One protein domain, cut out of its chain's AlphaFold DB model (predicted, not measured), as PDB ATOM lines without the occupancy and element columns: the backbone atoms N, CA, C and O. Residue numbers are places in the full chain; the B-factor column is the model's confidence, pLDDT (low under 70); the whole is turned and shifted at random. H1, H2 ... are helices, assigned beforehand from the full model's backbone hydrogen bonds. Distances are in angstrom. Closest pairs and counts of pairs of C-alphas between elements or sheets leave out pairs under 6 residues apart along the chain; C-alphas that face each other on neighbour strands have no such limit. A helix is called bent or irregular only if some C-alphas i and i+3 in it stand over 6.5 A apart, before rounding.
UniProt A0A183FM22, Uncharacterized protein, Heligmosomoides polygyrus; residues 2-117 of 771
ATOM      1  N   LEU A   2     120.575 113.781 170.626       63.19
ATOM      2  CA  LEU A   2     121.601 114.851 170.505       63.19
ATOM      3  C   LEU A   2     120.983 116.250 170.389       63.19
ATOM      4  O   LEU A   2     121.507 117.196 170.970       63.19
ATOM      5  N   ASP A   3     119.867 116.366 169.669       67.19
ATOM      6  CA  ASP A   3     119.101 117.609 169.616       67.19
ATOM      7  C   ASP A   3     118.519 117.953 170.990       67.19
ATOM      8  O   ASP A   3     118.733 119.063 171.454       67.19
ATOM      9  N   GLU A   4     117.917 116.991 171.694       69.19
ATOM     10  CA  GLU A   4     117.397 117.170 173.063       69.19
ATOM     11  C   GLU A   4     118.492 117.591 174.057       69.19
ATOM     12  O   GLU A   4     118.280 118.498 174.851       69.19
ATOM     13  N   LEU A   5     119.690 116.998 173.986       70.69
ATOM     14  CA  LEU A   5     120.842 117.339 174.829       70.69
ATOM     15  C   LEU A   5     121.417 118.717 174.495       70.69
ATOM     16  O   LEU A   5     121.721 119.489 175.400       70.69
ATOM     17  N   ALA A   6     121.600 119.036 173.209       71.94
ATOM     18  CA  ALA A   6     122.094 120.353 172.799       71.94
ATOM     19  C   ALA A   6     121.141 121.458 173.247       71.94
ATOM     20  O   ALA A   6     121.564 122.520 173.702       71.94
ATOM     21  N   PHE A   7     119.859 121.153 173.145       69.00
ATOM     22  CA  PHE A   7     118.777 122.028 173.500       69.00
ATOM     23  C   PHE A   7     118.645 122.214 175.013       69.00
ATOM     24  O   PHE A   7     118.694 123.344 175.480       69.00
ATOM     25  N   LEU A   8     118.615 121.135 175.802       69.69
ATOM     26  CA  LEU A   8     118.546 121.206 177.268       69.69
ATOM     27  C   LEU A   8     119.707 122.016 177.876       69.69
ATOM     28  O   LEU A   8     119.574 122.601 178.946       69.69
ATOM     29  N   ILE A   9     120.856 122.056 177.194       71.31
ATOM     30  CA  ILE A   9     122.057 122.759 177.658       71.31
ATOM     31  C   ILE A   9     122.094 124.226 177.225       71.31
ATOM     32  O   ILE A   9     122.830 125.000 177.833       71.31
ATOM     33  N   LYS A  10     121.377 124.629 176.172       71.44
ATOM     34  CA  LYS A  10     121.542 125.977 175.605       71.44
ATOM     35  C   LYS A  10     120.258 126.712 175.236       71.44
ATOM     36  O   LYS A  10     120.378 127.863 174.829       71.44
ATOM     37  N   GLY A  11     119.102 126.056 175.300       60.66
ATOM     38  CA  GLY A  11     117.799 126.606 174.921       60.66
ATOM     39  C   GLY A  11     117.752 127.185 173.509       60.66
ATOM     40  O   GLY A  11     116.994 128.107 173.261       60.66
ATOM     41  N   TYR A  12     118.648 126.768 172.600       55.06
ATOM     42  CA  TYR A  12     118.784 127.448 171.313       55.06
ATOM     43  C   TYR A  12     119.223 126.540 170.166       55.06
ATOM     44  O   TYR A  12     120.285 125.906 170.199       55.06
ATOM     45  N   ASP A  13     118.436 126.582 169.092       60.97
ATOM     46  CA  ASP A  13     118.577 125.776 167.879       60.97
ATOM     47  C   ASP A  13     119.423 126.400 166.768       60.97
ATOM     48  O   ASP A  13     119.573 125.786 165.711       60.97
ATOM     49  N   GLY A  14     120.006 127.590 166.959       60.84
ATOM     50  CA  GLY A  14     120.645 128.326 165.852       60.84
ATOM     51  C   GLY A  14     121.855 127.646 165.203       60.84
ATOM     52  O   GLY A  14     122.442 128.174 164.262       60.84
ATOM     53  N   VAL A  15     122.236 126.456 165.664       64.62
ATOM     54  CA  VAL A  15     123.121 125.561 164.926       64.62
ATOM     55  C   VAL A  15     122.265 124.563 164.142       64.62
ATOM     56  O   VAL A  15     122.083 123.440 164.583       64.62
ATOM     57  N   SER A  16     121.757 124.928 162.965       70.94
ATOM     58  CA  SER A  16     120.938 124.023 162.131       70.94
ATOM     59  C   SER A  16     121.693 122.781 161.624       70.94
ATOM     60  O   SER A  16     121.089 121.755 161.323       70.94
ATOM     61  N   ASP A  17     123.027 122.835 161.570       83.06
ATOM     62  CA  ASP A  17     123.881 121.721 161.146       83.06
ATOM     63  C   ASP A  17     124.132 120.735 162.304       83.06
ATOM     64  O   ASP A  17     124.889 121.024 163.239       83.06
ATOM     65  N   SER A  18     123.550 119.537 162.205       78.38
ATOM     66  CA  SER A  18     123.707 118.437 163.170       78.38
ATOM     67  C   SER A  18     125.173 118.096 163.462       78.38
ATOM     68  O   SER A  18     125.527 117.758 164.596       78.38
ATOM     69  N   ARG A  19     126.075 118.271 162.488       82.69
ATOM     70  CA  ARG A  19     127.514 118.055 162.683       82.69
ATOM     71  C   ARG A  19     128.133 119.133 163.563       82.69
ATOM     72  O   ARG A  19     128.973 118.820 164.408       82.69
ATOM     73  N   ARG A  20     127.737 120.395 163.385       83.94
ATOM     74  CA  ARG A  20     128.186 121.497 164.246       83.94
ATOM     75  C   ARG A  20     127.610 121.354 165.654       83.94
ATOM     76  O   ARG A  20     128.370 121.559 166.600       83.94
ATOM     77  N   LYS A  21     126.344 120.929 165.798       81.94
ATOM     78  CA  LYS A  21     125.739 120.604 167.106       81.94
ATOM     79  C   LYS A  21     126.543 119.529 167.827       81.94
ATOM     80  O   LYS A  21     126.935 119.725 168.972       81.94
ATOM     81  N   PHE A  22     126.867 118.438 167.134       81.62
ATOM     82  CA  PHE A  22     127.663 117.354 167.704       81.62
ATOM     83  C   PHE A  22     129.061 117.820 168.129       81.62
ATOM     84  O   PHE A  22     129.472 117.580 169.260       81.62
ATOM     85  N   VAL A  23     129.781 118.549 167.267       86.44
ATOM     86  CA  VAL A  23     131.109 119.095 167.611       86.44
ATOM     87  C   VAL A  23     131.028 120.037 168.812       86.44
ATOM     88  O   VAL A  23     131.909 120.017 169.672       86.44
ATOM     89  N   TRP A  24     129.981 120.856 168.889       86.69
ATOM     90  CA  TRP A  24     129.753 121.742 170.022       86.69
ATOM     91  C   TRP A  24     129.465 120.963 171.310       86.69
ATOM     92  O   TRP A  24     130.103 121.241 172.324       86.69
ATOM     93  N   LEU A  25     128.603 119.943 171.262       84.81
ATOM     94  CA  LEU A  25     128.332 119.057 172.395       84.81
ATOM     95  C   LEU A  25     129.593 118.333 172.868       84.81
ATOM     96  O   LEU A  25     129.847 118.293 174.066       84.81
ATOM     97  N   CYS A  26     130.432 117.831 171.956       87.31
ATOM     98  CA  CYS A  26     131.718 117.233 172.319       87.31
ATOM     99  C   CYS A  26     132.629 118.242 173.033       87.31
ATOM    100  O   CYS A  26     133.222 117.910 174.057       87.31
ATOM    101  N   ARG A  27     132.711 119.483 172.533       88.62
ATOM    102  CA  ARG A  27     133.498 120.548 173.176       88.62
ATOM    103  C   ARG A  27     132.940 120.912 174.549       88.62
ATOM    104  O   ARG A  27     133.711 121.110 175.480       88.62
ATOM    105  N   MET A  28     131.620 120.982 174.697       85.62
ATOM    106  CA  MET A  28     130.977 121.221 175.991       85.62
ATOM    107  C   MET A  28     131.202 120.077 176.962       85.62
ATOM    108  O   MET A  28     131.534 120.327 178.119       85.62
ATOM    109  N   PHE A  29     131.123 118.840 176.488       88.56
ATOM    110  CA  PHE A  29     131.448 117.667 177.280       88.56
ATOM    111  C   PHE A  29     132.897 117.716 177.777       88.56
ATOM    112  O   PHE A  29     133.140 117.548 178.971       88.56
ATOM    113  N   GLU A  30     133.858 118.031 176.904       90.00
ATOM    114  CA  GLU A  30     135.265 118.208 177.285       90.00
ATOM    115  C   GLU A  30     135.443 119.342 178.305       90.00
ATOM    116  O   GLU A  30     136.079 119.134 179.339       90.00
ATOM    117  N   VAL A  31     134.810 120.501 178.090       88.81
ATOM    118  CA  VAL A  31     134.875 121.645 179.017       88.81
ATOM    119  C   VAL A  31     134.286 121.302 180.386       88.81
ATOM    120  O   VAL A  31     134.877 121.645 181.408       88.81
ATOM    121  N   CYS A  32     133.138 120.634 180.445       87.50
ATOM    122  CA  CYS A  32     132.517 120.221 181.706       87.50
ATOM    123  C   CYS A  32     133.308 119.110 182.406       87.50
ATOM    124  O   CYS A  32     133.362 119.082 183.636       87.50
ATOM    125  N   ARG A  33     133.963 118.227 181.641       87.25
ATOM    126  CA  ARG A  33     134.837 117.178 182.176       87.25
ATOM    127  C   ARG A  33     136.124 117.751 182.768       87.25
ATOM    128  O   ARG A  33     136.541 117.321 183.839       87.25
ATOM    129  N   GLU A  34     136.753 118.709 182.090       91.69
ATOM    130  CA  GLU A  34     138.016 119.326 182.526       91.69
ATOM    131  C   GLU A  34     137.812 120.393 183.604       91.69
ATOM    132  O   GLU A  34     138.645 120.555 184.499       91.69
ATOM    133  N   LYS A  35     136.680 121.100 183.553       93.38
ATOM    134  CA  LYS A  35     136.292 122.117 184.530       93.38
ATOM    135  C   LYS A  35     135.017 121.670 185.243       93.38
ATOM    136  O   LYS A  35     133.965 122.254 184.991       93.38
ATOM    137  N   PRO A  36     135.062 120.653 186.119       95.25
ATOM    138  CA  PRO A  36     133.896 120.307 186.918       95.25
ATOM    139  C   PRO A  36     133.557 121.455 187.874       95.25
ATOM    140  O   PRO A  36     134.430 122.251 188.236       95.25
ATOM    141  N   ILE A  37     132.304 121.525 188.326       96.00
ATOM    142  CA  ILE A  37     131.935 122.447 189.404       96.00
ATOM    143  C   ILE A  37     132.725 122.052 190.654       96.00
ATOM    144  O   ILE A  37     132.771 120.877 191.033       96.00
ATOM    145  N   ARG A  38     133.389 123.034 191.270       97.25
ATOM    146  CA  ARG A  38     134.171 122.848 192.492       97.25
ATOM    147  C   ARG A  38     133.652 123.772 193.581       97.25
ATOM    148  O   ARG A  38     133.610 124.979 193.382       97.25
ATOM    149  N   ILE A  39     133.327 123.210 194.739       96.31
ATOM    150  CA  ILE A  39     132.989 123.968 195.948       96.31
ATOM    151  C   ILE A  39     134.140 123.754 196.928       96.31
ATOM    152  O   ILE A  39     134.482 122.617 197.257       96.31
ATOM    153  N   ARG A  40     134.792 124.848 197.347       96.56
ATOM    154  CA  ARG A  40     136.003 124.810 198.196       96.56
ATOM    155  C   ARG A  40     137.117 123.926 197.605       96.56
ATOM    156  O   ARG A  40     137.727 123.116 198.295       96.56
ATOM    157  N   GLY A  41     137.326 124.020 196.290       96.06
ATOM    158  CA  GLY A  41     138.354 123.268 195.555       96.06
ATOM    159  C   GLY A  41     138.033 121.789 195.286       96.06
ATOM    160  O   GLY A  41     138.648 121.194 194.393       96.06
ATOM    161  N   LYS A  42     137.045 121.205 195.977       96.88
ATOM    162  CA  LYS A  42     136.603 119.817 195.778       96.88
ATOM    163  C   LYS A  42     135.560 119.731 194.669       96.88
ATOM    164  O   LYS A  42     134.670 120.573 194.595       96.88
ATOM    165  N   ARG A  43     135.674 118.710 193.812       96.50
ATOM    166  CA  ARG A  43     134.675 118.404 192.778       96.50
ATOM    167  C   ARG A  43     133.337 118.106 193.450       96.50
ATOM    168  O   ARG A  43     133.278 117.282 194.358       96.50
ATOM    169  N   VAL A  44     132.291 118.779 192.994       97.75
ATOM    170  CA  VAL A  44     130.919 118.549 193.447       97.75
ATOM    171  C   VAL A  44     130.424 117.216 192.892       97.75
ATOM    172  O   VAL A  44     130.685 116.919 191.720       97.75
ATOM    173  N   SER A  45     129.751 116.416 193.724       97.75
ATOM    174  CA  SER A  45     129.213 115.113 193.322       97.75
ATOM    175  C   SER A  45     127.968 115.253 192.439       97.75
ATOM    176  O   SER A  45     127.304 116.294 192.431       97.75
ATOM    177  N   SER A  46     127.653 114.205 191.678       97.19
ATOM    178  CA  SER A  46     126.426 114.116 190.878       97.19
ATOM    179  C   SER A  46     125.170 114.259 191.731       97.19
ATOM    180  O   SER A  46     124.227 114.924 191.319       97.19
ATOM    181  N   GLU A  47     125.159 113.680 192.931       97.81
ATOM    182  CA  GLU A  47     124.009 113.711 193.841       97.81
ATOM    183  C   GLU A  47     123.717 115.144 194.275       97.81
ATOM    184  O   GLU A  47     122.572 115.580 194.223       97.81
ATOM    185  N   PHE A  48     124.758 115.912 194.618       98.00
ATOM    186  CA  PHE A  48     124.593 117.318 194.973       98.00
ATOM    187  C   PHE A  48     124.028 118.134 193.806       98.00
ATOM    188  O   PHE A  48     123.097 118.913 194.001       98.00
ATOM    189  N   LEU A  49     124.576 117.969 192.596       97.75
ATOM    190  CA  LEU A  49     124.102 118.716 191.427       97.75
ATOM    191  C   LEU A  49     122.664 118.329 191.054       97.75
ATOM    192  O   LEU A  49     121.884 119.204 190.684       97.75
ATOM    193  N   HIS A  50     122.292 117.055 191.202       97.75
ATOM    194  CA  HIS A  50     120.916 116.604 191.000       97.75
ATOM    195  C   HIS A  50     119.982 117.229 192.044       97.75
ATOM    196  O   HIS A  50     118.991 117.852 191.671       97.75
ATOM    197  N   THR A  51     120.312 117.173 193.337       97.62
ATOM    198  CA  THR A  51     119.509 117.835 194.382       97.62
ATOM    199  C   THR A  51     119.370 119.335 194.124       97.62
ATOM    200  O   THR A  51     118.277 119.879 194.255       97.62
ATOM    201  N   HIS A  52     120.443 119.997 193.689       97.69
ATOM    202  CA  HIS A  52     120.403 121.409 193.320       97.69
ATOM    203  C   HIS A  52     119.463 121.678 192.138       97.69
ATOM    204  O   HIS A  52     118.689 122.632 192.180       97.69
ATOM    205  N   LEU A  53     119.482 120.833 191.101       97.12
ATOM    206  CA  LEU A  53     118.543 120.939 189.985       97.12
ATOM    207  C   LEU A  53     117.091 120.761 190.456       97.12
ATOM    208  O   LEU A  53     116.249 121.565 190.076       97.12
ATOM    209  N   ARG A  54     116.802 119.797 191.342       96.81
ATOM    210  CA  ARG A  54     115.450 119.612 191.913       96.81
ATOM    211  C   ARG A  54     114.959 120.861 192.645       96.81
ATOM    212  O   ARG A  54     113.825 121.271 192.437       96.81
ATOM    213  N   ILE A  55     115.817 121.476 193.461       97.62
ATOM    214  CA  ILE A  55     115.493 122.720 194.179       97.62
ATOM    215  C   ILE A  55     115.206 123.853 193.185       97.62
ATOM    216  O   ILE A  55     114.228 124.579 193.348       97.62
ATOM    217  N   ARG A  56     116.012 123.981 192.122       97.19
ATOM    218  CA  ARG A  56     115.781 124.985 191.073       97.19
ATOM    219  C   ARG A  56     114.469 124.766 190.329       97.19
ATOM    220  O   ARG A  56     113.767 125.734 190.079       97.19
ATOM    221  N   LEU A  57     114.111 123.519 190.016       96.06
ATOM    222  CA  LEU A  57     112.824 123.210 189.385       96.06
ATOM    223  C   LEU A  57     111.640 123.635 190.263       96.06
ATOM    224  O   LEU A  57     110.690 124.209 189.740       96.06
ATOM    225  N   CYS A  58     111.727 123.430 191.581       96.19
ATOM    226  CA  CYS A  58     110.726 123.931 192.526       96.19
ATOM    227  C   CYS A  58     110.655 125.466 192.529       96.19
ATOM    228  O   CYS A  58     109.573 126.028 192.396       96.19
ATOM    229  N   HIS A  59     111.796 126.161 192.604       96.88
ATOM    230  CA  HIS A  59     111.822 127.631 192.570       96.88
ATOM    231  C   HIS A  59     111.288 128.223 191.259       96.88
ATOM    232  O   HIS A  59     110.692 129.295 191.271       96.88
ATOM    233  N   LEU A  60     111.468 127.518 190.140       95.94
ATOM    234  CA  LEU A  60     110.950 127.908 188.828       95.94
ATOM    235  C   LEU A  60     109.452 127.600 188.639       95.94
ATOM    236  O   LEU A  60     108.919 127.864 187.562       95.94
ATOM    237  N   GLY A  61     108.773 127.016 189.634       95.88
ATOM    238  CA  GLY A  61     107.375 126.592 189.501       95.88
ATOM    239  C   GLY A  61     107.186 125.458 188.487       95.88
ATOM    240  O   GLY A  61     106.140 125.357 187.854       95.88
ATOM    241  N   LEU A  62     108.210 124.620 188.293       95.19
ATOM    242  CA  LEU A  62     108.208 123.479 187.372       95.19
ATOM    243  C   LEU A  62     108.083 122.142 188.126       95.19
ATOM    244  O   LEU A  62     108.583 121.119 187.653       95.19
ATOM    245  N   GLU A  63     107.441 122.136 189.299       93.50
ATOM    246  CA  GLU A  63     107.278 120.938 190.147       93.50
ATOM    247  C   GLU A  63     106.574 119.805 189.409       93.50
ATOM    248  O   GLU A  63     107.002 118.656 189.451       93.50
ATOM    249  N   ASP A  64     105.574 120.164 188.627       90.50
ATOM    250  CA  ASP A  64     104.779 119.242 187.833       90.50
ATOM    251  C   ASP A  64     105.563 118.543 186.715       90.50
ATOM    252  O   ASP A  64     105.171 117.505 186.191       90.50
ATOM    253  N   ARG A  65     106.701 119.126 186.327       89.06
ATOM    254  CA  ARG A  65     107.592 118.610 185.276       89.06
ATOM    255  C   ARG A  65     108.769 117.836 185.862       89.06
ATOM    256  O   ARG A  65     109.592 117.290 185.126       89.06
ATOM    257  N   LYS A  66     108.866 117.794 187.191       93.00
ATOM    258  CA  LYS A  66     109.958 117.160 187.924       93.00
ATOM    259  C   LYS A  66     110.045 115.669 187.630       93.00
ATOM    260  O   LYS A  66     111.150 115.183 187.435       93.00
ATOM    261  N   THR A  67     108.917 114.967 187.537       91.56
ATOM    262  CA  THR A  67     108.870 113.523 187.241       91.56
ATOM    263  C   THR A  67     109.465 113.205 185.870       91.56
ATOM    264  O   THR A  67     110.327 112.339 185.761       91.56
ATOM    265  N   VAL A  68     109.095 113.963 184.834       88.81
ATOM    266  CA  VAL A  68     109.630 113.797 183.471       88.81
ATOM    267  C   VAL A  68     111.138 114.050 183.441       88.81
ATOM    268  O   VAL A  68     111.894 113.246 182.893       88.81
ATOM    269  N   ILE A  69     111.600 115.131 184.077       90.94
ATOM    270  CA  ILE A  69     113.031 115.459 184.138       90.94
ATOM    271  C   ILE A  69     113.798 114.403 184.947       90.94
ATOM    272  O   ILE A  69     114.880 113.989 184.532       90.94
ATOM    273  N   GLU A  70     113.248 113.929 186.067       94.00
ATOM    274  CA  GLU A  70     113.838 112.860 186.881       94.00
ATOM    275  C   GLU A  70     113.922 111.539 186.114       94.00
ATOM    276  O   GLU A  70     114.947 110.867 186.209       94.00
ATOM    277  N   ASN A  71     112.923 111.208 185.294       90.44
ATOM    278  CA  ASN A  71     112.952 110.025 184.435       90.44
ATOM    279  C   ASN A  71     114.071 110.126 183.390       90.44
ATOM    280  O   ASN A  71     114.880 109.206 183.271       90.44
ATOM    281  N   VAL A  72     114.192 111.266 182.696       88.62
ATOM    282  CA  VAL A  72     115.274 111.496 181.718       88.62
ATOM    283  C   VAL A  72     116.647 111.429 182.392       88.62
ATOM    284  O   VAL A  72     117.567 110.781 181.890       88.62
ATOM    285  N   LEU A  73     116.799 112.070 183.553       93.19
ATOM    286  CA  LEU A  73     118.036 112.039 184.333       93.19
ATOM    287  C   LEU A  73     118.349 110.636 184.872       93.19
ATOM    288  O   LEU A  73     119.519 110.256 184.909       93.19
ATOM    289  N   GLY A  74     117.327 109.866 185.246       93.44
ATOM    290  CA  GLY A  74     117.428 108.466 185.646       93.44
ATOM    291  C   GLY A  74     117.955 107.598 184.509       93.44
ATOM    292  O   GLY A  74     118.982 106.939 184.675       93.44
ATOM    293  N   SER A  75     117.350 107.697 183.322       91.81
ATOM    294  CA  SER A  75     117.816 106.988 182.126       91.81
ATOM    295  C   SER A  75     119.245 107.380 181.738       91.81
ATOM    296  O   SER A  75     120.054 106.519 181.401       91.81
ATOM    297  N   LEU A  76     119.604 108.667 181.834       91.12
ATOM    298  CA  LEU A  76     120.977 109.122 181.583       91.12
ATOM    299  C   LEU A  76     121.971 108.548 182.597       91.12
ATOM    300  O   LEU A  76     123.090 108.201 182.215       91.12
ATOM    301  N   ARG A  77     121.580 108.448 183.874       95.62
ATOM    302  CA  ARG A  77     122.417 107.891 184.943       95.62
ATOM    303  C   ARG A  77     122.677 106.401 184.743       95.62
ATOM    304  O   ARG A  77     123.808 105.970 184.945       95.62
ATOM    305  N   GLU A  78     121.652 105.641 184.364       95.19
ATOM    306  CA  GLU A  78     121.773 104.210 184.056       95.19
ATOM    307  C   GLU A  78     122.617 103.966 182.803       95.19
ATOM    308  O   GLU A  78     123.368 102.992 182.740       95.19
ATOM    309  N   TYR A  79     122.526 104.868 181.825       91.81
ATOM    310  CA  TYR A  79     123.244 104.745 180.566       91.81
ATOM    311  C   TYR A  79     124.740 105.086 180.684       91.81
ATOM    312  O   TYR A  79     125.596 104.274 180.328       91.81
ATOM    313  N   ASP A  80     125.074 106.293 181.152       93.56
ATOM    314  CA  ASP A  80     126.459 106.760 181.291       93.56
ATOM    315  C   ASP A  80     126.561 107.830 182.392       93.56
ATOM    316  O   ASP A  80     126.134 108.978 182.236       93.56
ATOM    317  N   GLU A  81     127.206 107.469 183.503       94.50
ATOM    318  CA  GLU A  81     127.417 108.352 184.654       94.50
ATOM    319  C   GLU A  81     128.145 109.662 184.286       94.50
ATOM    320  O   GLU A  81     127.874 110.716 184.871       94.50
ATOM    321  N   GLN A  82     129.050 109.645 183.299       93.38
ATOM    322  CA  GLN A  82     129.752 110.850 182.844       93.38
ATOM    323  C   GLN A  82     128.838 111.762 182.032       93.38
ATOM    324  O   GLN A  82     128.936 112.985 182.170       93.38
ATOM    325  N   LEU A  83     127.964 111.188 181.200       91.19
ATOM    326  CA  LEU A  83     126.959 111.941 180.451       91.19
ATOM    327  C   LEU A  83     125.943 112.573 181.404       91.19
ATOM    328  O   LEU A  83     125.670 113.768 181.307       91.19
ATOM    329  N   TYR A  84     125.462 111.806 182.377       95.56
ATOM    330  CA  TYR A  84     124.602 112.293 183.449       95.56
ATOM    331  C   TYR A  84     125.258 113.436 184.241       95.56
ATOM    332  O   TYR A  84     124.675 114.513 184.382       95.56
ATOM    333  N   TYR A  85     126.516 113.271 184.668       95.94
ATOM    334  CA  TYR A  85     127.267 114.343 185.331       95.94
ATOM    335  C   TYR A  85     127.437 115.577 184.436       95.94
ATOM    336  O   TYR A  85     127.346 116.708 184.912       95.94
ATOM    337  N   PHE A  86     127.683 115.381 183.139       94.81
ATOM    338  CA  PHE A  86     127.788 116.468 182.171       94.81
ATOM    339  C   PHE A  86     126.498 117.282 182.086       94.81
ATOM    340  O   PHE A  86     126.569 118.507 182.187       94.81
ATOM    341  N   VAL A  87     125.346 116.616 181.953       94.44
ATOM    342  CA  VAL A  87     124.036 117.279 181.921       94.44
ATOM    343  C   VAL A  87     123.807 118.073 183.203       94.44
ATOM    344  O   VAL A  87     123.436 119.240 183.137       94.44
ATOM    345  N   LEU A  88     124.119 117.495 184.364       96.38
ATOM    346  CA  LEU A  88     123.983 118.176 185.652       96.38
ATOM    347  C   LEU A  88     124.902 119.401 185.799       96.38
ATOM    348  O   LEU A  88     124.490 120.428 186.330       96.38
ATOM    349  N   VAL A  89     126.149 119.327 185.326       95.94
ATOM    350  CA  VAL A  89     127.064 120.485 185.325       95.94
ATOM    351  C   VAL A  89     126.585 121.560 184.356       95.94
ATOM    352  O   VAL A  89     126.708 122.750 184.650       95.94
ATOM    353  N   ALA A  90     126.070 121.153 183.199       93.88
ATOM    354  CA  ALA A  90     125.550 122.063 182.197       93.88
ATOM    355  C   ALA A  90     124.320 122.818 182.716       93.88
ATOM    356  O   ALA A  90     124.325 124.048 182.702       93.88
ATOM    357  N   THR A  91     123.332 122.111 183.269       95.00
ATOM    358  CA  THR A  91     122.138 122.736 183.856       95.00
ATOM    359  C   THR A  91     122.492 123.608 185.056       95.00
ATOM    360  O   THR A  91     121.971 124.713 185.170       95.00
ATOM    361  N   TYR A  92     123.447 123.200 185.901       96.06
ATOM    362  CA  TYR A  92     123.946 124.024 187.011       96.06
ATOM    363  C   TYR A  92     124.524 125.374 186.556       96.06
ATOM    364  O   TYR A  92     124.436 126.353 187.290       96.06
ATOM    365  N   ARG A  93     125.123 125.439 185.360       94.50
ATOM    366  CA  ARG A  93     125.727 126.668 184.814       94.50
ATOM    367  C   ARG A  93     124.736 127.614 184.149       94.50
ATOM    368  O   ARG A  93     125.096 128.767 183.923       94.50
ATOM    369  N   LEU A  94     123.547 127.137 183.798       93.94
ATOM    370  CA  LEU A  94     122.505 127.985 183.232       93.94
ATOM    371  C   LEU A  94     121.941 128.911 184.309       93.94
ATOM    372  O   LEU A  94     121.746 128.471 185.443       93.94
ATOM    373  N   SER A  95     121.640 130.162 183.950       95.81
ATOM    374  CA  SER A  95     120.794 131.032 184.776       95.81
ATOM    375  C   SER A  95     119.394 130.431 184.912       95.81
ATOM    376  O   SER A  95     119.026 129.527 184.159       95.81
ATOM    377  N   ASP A  96     118.625 130.890 185.897       95.94
ATOM    378  CA  ASP A  96     117.248 130.426 186.100       95.94
ATOM    379  C   ASP A  96     116.365 130.725 184.883       95.94
ATOM    380  O   ASP A  96     115.668 129.821 184.431       95.94
ATOM    381  N   ASP A  97     116.513 131.900 184.264       93.69
ATOM    382  CA  ASP A  97     115.797 132.257 183.032       93.69
ATOM    383  C   ASP A  97     116.154 131.320 181.871       93.69
ATOM    384  O   ASP A  97     115.273 130.730 181.253       93.69
ATOM    385  N   CYS A  98     117.449 131.079 181.619       91.56
ATOM    386  CA  CYS A  98     117.864 130.194 180.527       91.56
ATOM    387  C   CYS A  98     117.476 128.732 180.782       91.56
ATOM    388  O   CYS A  98     117.177 128.002 179.835       91.56
ATOM    389  N   LEU A  99     117.500 128.278 182.041       94.19
ATOM    390  CA  LEU A  99     117.038 126.939 182.399       94.19
ATOM    391  C   LEU A  99     115.524 126.823 182.191       94.19
ATOM    392  O   LEU A  99     115.071 125.835 181.615       94.19
ATOM    393  N   PHE A 100     114.758 127.825 182.625       93.75
ATOM    394  CA  PHE A 100     113.313 127.881 182.433       93.75
ATOM    395  C   PHE A 100     112.949 127.874 180.949       93.75
ATOM    396  O   PHE A 100     112.153 127.035 180.539       93.75
ATOM    397  N   GLU A 101     113.568 128.736 180.139       90.81
ATOM    398  CA  GLU A 101     113.359 128.791 178.688       90.81
ATOM    399  C   GLU A 101     113.693 127.449 178.027       90.81
ATOM    400  O   GLU A 101     112.847 126.887 177.332       90.81
ATOM    401  N   SER A 102     114.866 126.876 178.330       87.62
ATOM    402  CA  SER A 102     115.290 125.581 177.772       87.62
ATOM    403  C   SER A 102     114.320 124.454 178.134       87.62
ATOM    404  O   SER A 102     114.009 123.605 177.305       87.62
ATOM    405  N   LEU A 103     113.817 124.411 179.369       89.88
ATOM    406  CA  LEU A 103     112.855 123.385 179.783       89.88
ATOM    407  C   LEU A 103     111.456 123.647 179.222       89.88
ATOM    408  O   LEU A 103     110.755 122.710 178.840       89.88
ATOM    409  N   HIS A 104     111.033 124.909 179.160       87.81
ATOM    410  CA  HIS A 104     109.739 125.293 178.616       87.81
ATOM    411  C   HIS A 104     109.646 124.940 177.136       87.81
ATOM    412  O   HIS A 104     108.684 124.305 176.712       87.81
ATOM    413  N   GLU A 105     110.662 125.304 176.368       84.44
ATOM    414  CA  GLU A 105     110.700 125.064 174.936       84.44
ATOM    415  C   GLU A 105     110.855 123.556 174.626       84.44
ATOM    416  O   GLU A 105     110.275 123.062 173.658       84.44
ATOM    417  N   TYR A 106     111.516 122.781 175.501       83.75
ATOM    418  CA  TYR A 106     111.632 121.315 175.369       83.75
ATOM    419  C   TYR A 106     110.252 120.675 175.465       83.75
ATOM    420  O   TYR A 106     109.865 119.853 174.636       83.75
ATOM    421  N   LEU A 107     109.473 121.121 176.445       82.00
ATOM    422  CA  LEU A 107     108.119 120.632 176.645       82.00
ATOM    423  C   LEU A 107     107.199 121.091 175.518       82.00
ATOM    424  O   LEU A 107     106.396 120.303 175.030       82.00
ATOM    425  N   MET A 108     107.352 122.323 175.028       80.88
ATOM    426  CA  MET A 108     106.614 122.774 173.844       80.88
ATOM    427  C   MET A 108     106.908 121.902 172.617       80.88
ATOM    428  O   MET A 108     105.999 121.639 171.829       80.88
ATOM    429  N   ARG A 109     108.136 121.396 172.467       81.38
ATOM    430  CA  ARG A 109     108.477 120.437 171.408       81.38
ATOM    431  C   ARG A 109     107.844 119.072 171.603       81.38
ATOM    432  O   ARG A 109     107.392 118.487 170.625       81.38
ATOM    433  N   GLU A 110     107.781 118.573 172.829       79.44
ATOM    434  CA  GLU A 110     107.061 117.333 173.130       79.44
ATOM    435  C   GLU A 110     105.578 117.464 172.747       79.44
ATOM    436  O   GLU A 110     105.034 116.613 172.041       79.44
ATOM    437  N   TRP A 111     104.961 118.605 173.059       77.88
ATOM    438  CA  TRP A 111     103.609 118.934 172.601       77.88
ATOM    439  C   TRP A 111     103.495 119.013 171.074       77.88
ATOM    440  O   TRP A 111     102.531 118.507 170.499       77.88
ATOM    441  N   GLN A 112     104.477 119.605 170.388       81.50
ATOM    442  CA  GLN A 112     104.514 119.613 168.922       81.50
ATOM    443  C   GLN A 112     104.662 118.201 168.342       81.50
ATOM    444  O   GLN A 112     104.034 117.898 167.327       81.50
ATOM    445  N   ALA A 113     105.435 117.322 168.986       77.56
ATOM    446  CA  ALA A 113     105.572 115.928 168.585       77.56
ATOM    447  C   ALA A 113     104.248 115.172 168.758       77.56
ATOM    448  O   ALA A 113     103.830 114.473 167.835       77.56
ATOM    449  N   ILE A 114     103.537 115.379 169.871       76.44
ATOM    450  CA  ILE A 114     102.194 114.822 170.089       76.44
ATOM    451  C   ILE A 114     101.221 115.327 169.015       76.44
ATOM    452  O   ILE A 114     100.526 114.518 168.399       76.44
ATOM    453  N   ARG A 115     101.219 116.633 168.706       82.44
ATOM    454  CA  ARG A 115     100.415 117.195 167.600       82.44
ATOM    455  C   ARG A 115     100.771 116.535 166.267       82.44
ATOM    456  O   ARG A 115      99.880 116.135 165.526       82.44
ATOM    457  N   ALA A 116     102.057 116.363 165.962       84.50
ATOM    458  CA  ALA A 116     102.499 115.719 164.727       84.50
ATOM    459  C   ALA A 116     102.057 114.248 164.640       84.50
ATOM    460  O   ALA A 116     101.623 113.803 163.574       84.50
ATOM    461  N   VAL A 117     102.123 113.503 165.749       81.75
ATOM    462  CA  VAL A 117     101.625 112.122 165.839       81.75
ATOM    463  C   VAL A 117     100.111 112.081 165.655       81.75
ATOM    464  O   VAL A 117      99.630 111.253 164.882       81.75
TER     465      VAL A 117
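Overview. This is residues 2 to 117 of the 771 residues of an uncharacterized protein of Heligmosomoides polygyrus (UniProt A0A183FM22). Look for a cluster of helices gathered round H5, with H3 and H4 packed on one side of it and H1 and H2 on the other. The longest helix, H6, packs on H1 with its earlier part, and its last residues, 110 to 117, stick out from the body as an arm. The printed part has 116 residues with six named helices, H1 to H6 in order, and no named strand; the class is all helix. It is compact, with a radius of gyration of the C-alphas of 14.2 A and spans of 47 by 34 by 28 A.

Arrangement. Start with H6, residues 96 to 117, which with residues 98 to 106 alone touches H1, residues 2 to 10; the closest C-alphas, of Leu 8 and Ser 102, are 5.5 A apart. Their lines stand at a shallow tilt of 30 degrees, opposite ways. From H1 go to the hub, H5, residues 81 to 93, which touches H1 with residues 87 to 91 alone; their closest C-alphas, of Ile 9 and Ala 90, are 5.8 A apart. H2, residues 18 to 34, touches H5 about perpendicular, at 89 degrees, with residues 29 to 33 alone, the closest C-alphas being those of Cys 32 and Phe 86, 6.1 A apart. H2 touches H1 with residues 18 to 25 alone, closest at the C-alphas of Ala 6 and Leu 25, 6.4 A. H3, residues 46 to 59, H4, residues 63 to 79, and H5 form an up and down bundle, each helix running against the one before. H3 touches H5 closest at the C-alphas of Ser 46 and Tyr 85, 5.6 A. The hairpin H4 and H5 comes closest at the C-alphas of Arg 77 and Tyr 84, 5.1 A. H2 and H6 are apart. In H1, H2, H3, H5 and H6 every O i to N i+4 pair is within hydrogen-bond range; in H4, 11 of 13 are.

Along the chain. Find C-alpha 96 at (117.248, 130.426, 186.100); from there H6 runs 31.5 A to C-alpha 117 at (101.625, 112.122, 165.839). H1 begins at C-alpha 2, (121.601, 114.851, 170.505), and spans 12.2 A. H2 spans 24.1 A, H3 20.0 A, H4 24.7 A and H5 18.4 A. H4 is irregular: C-alphas 64 and 67 are 7.1 A apart.

Size, cuts and confidence. The two C-alphas farthest apart, of Arg 40 and Val 117, are 48.9 A apart. The printed part has no cut. The link from H2 to H3 is long, with residues 38 to 39 paired antiparallel with residues 42 to 43. The mean pLDDT of the printed part is 88.0; residues 2 to 4, 7 to 8 and 11 to 15 are under 70.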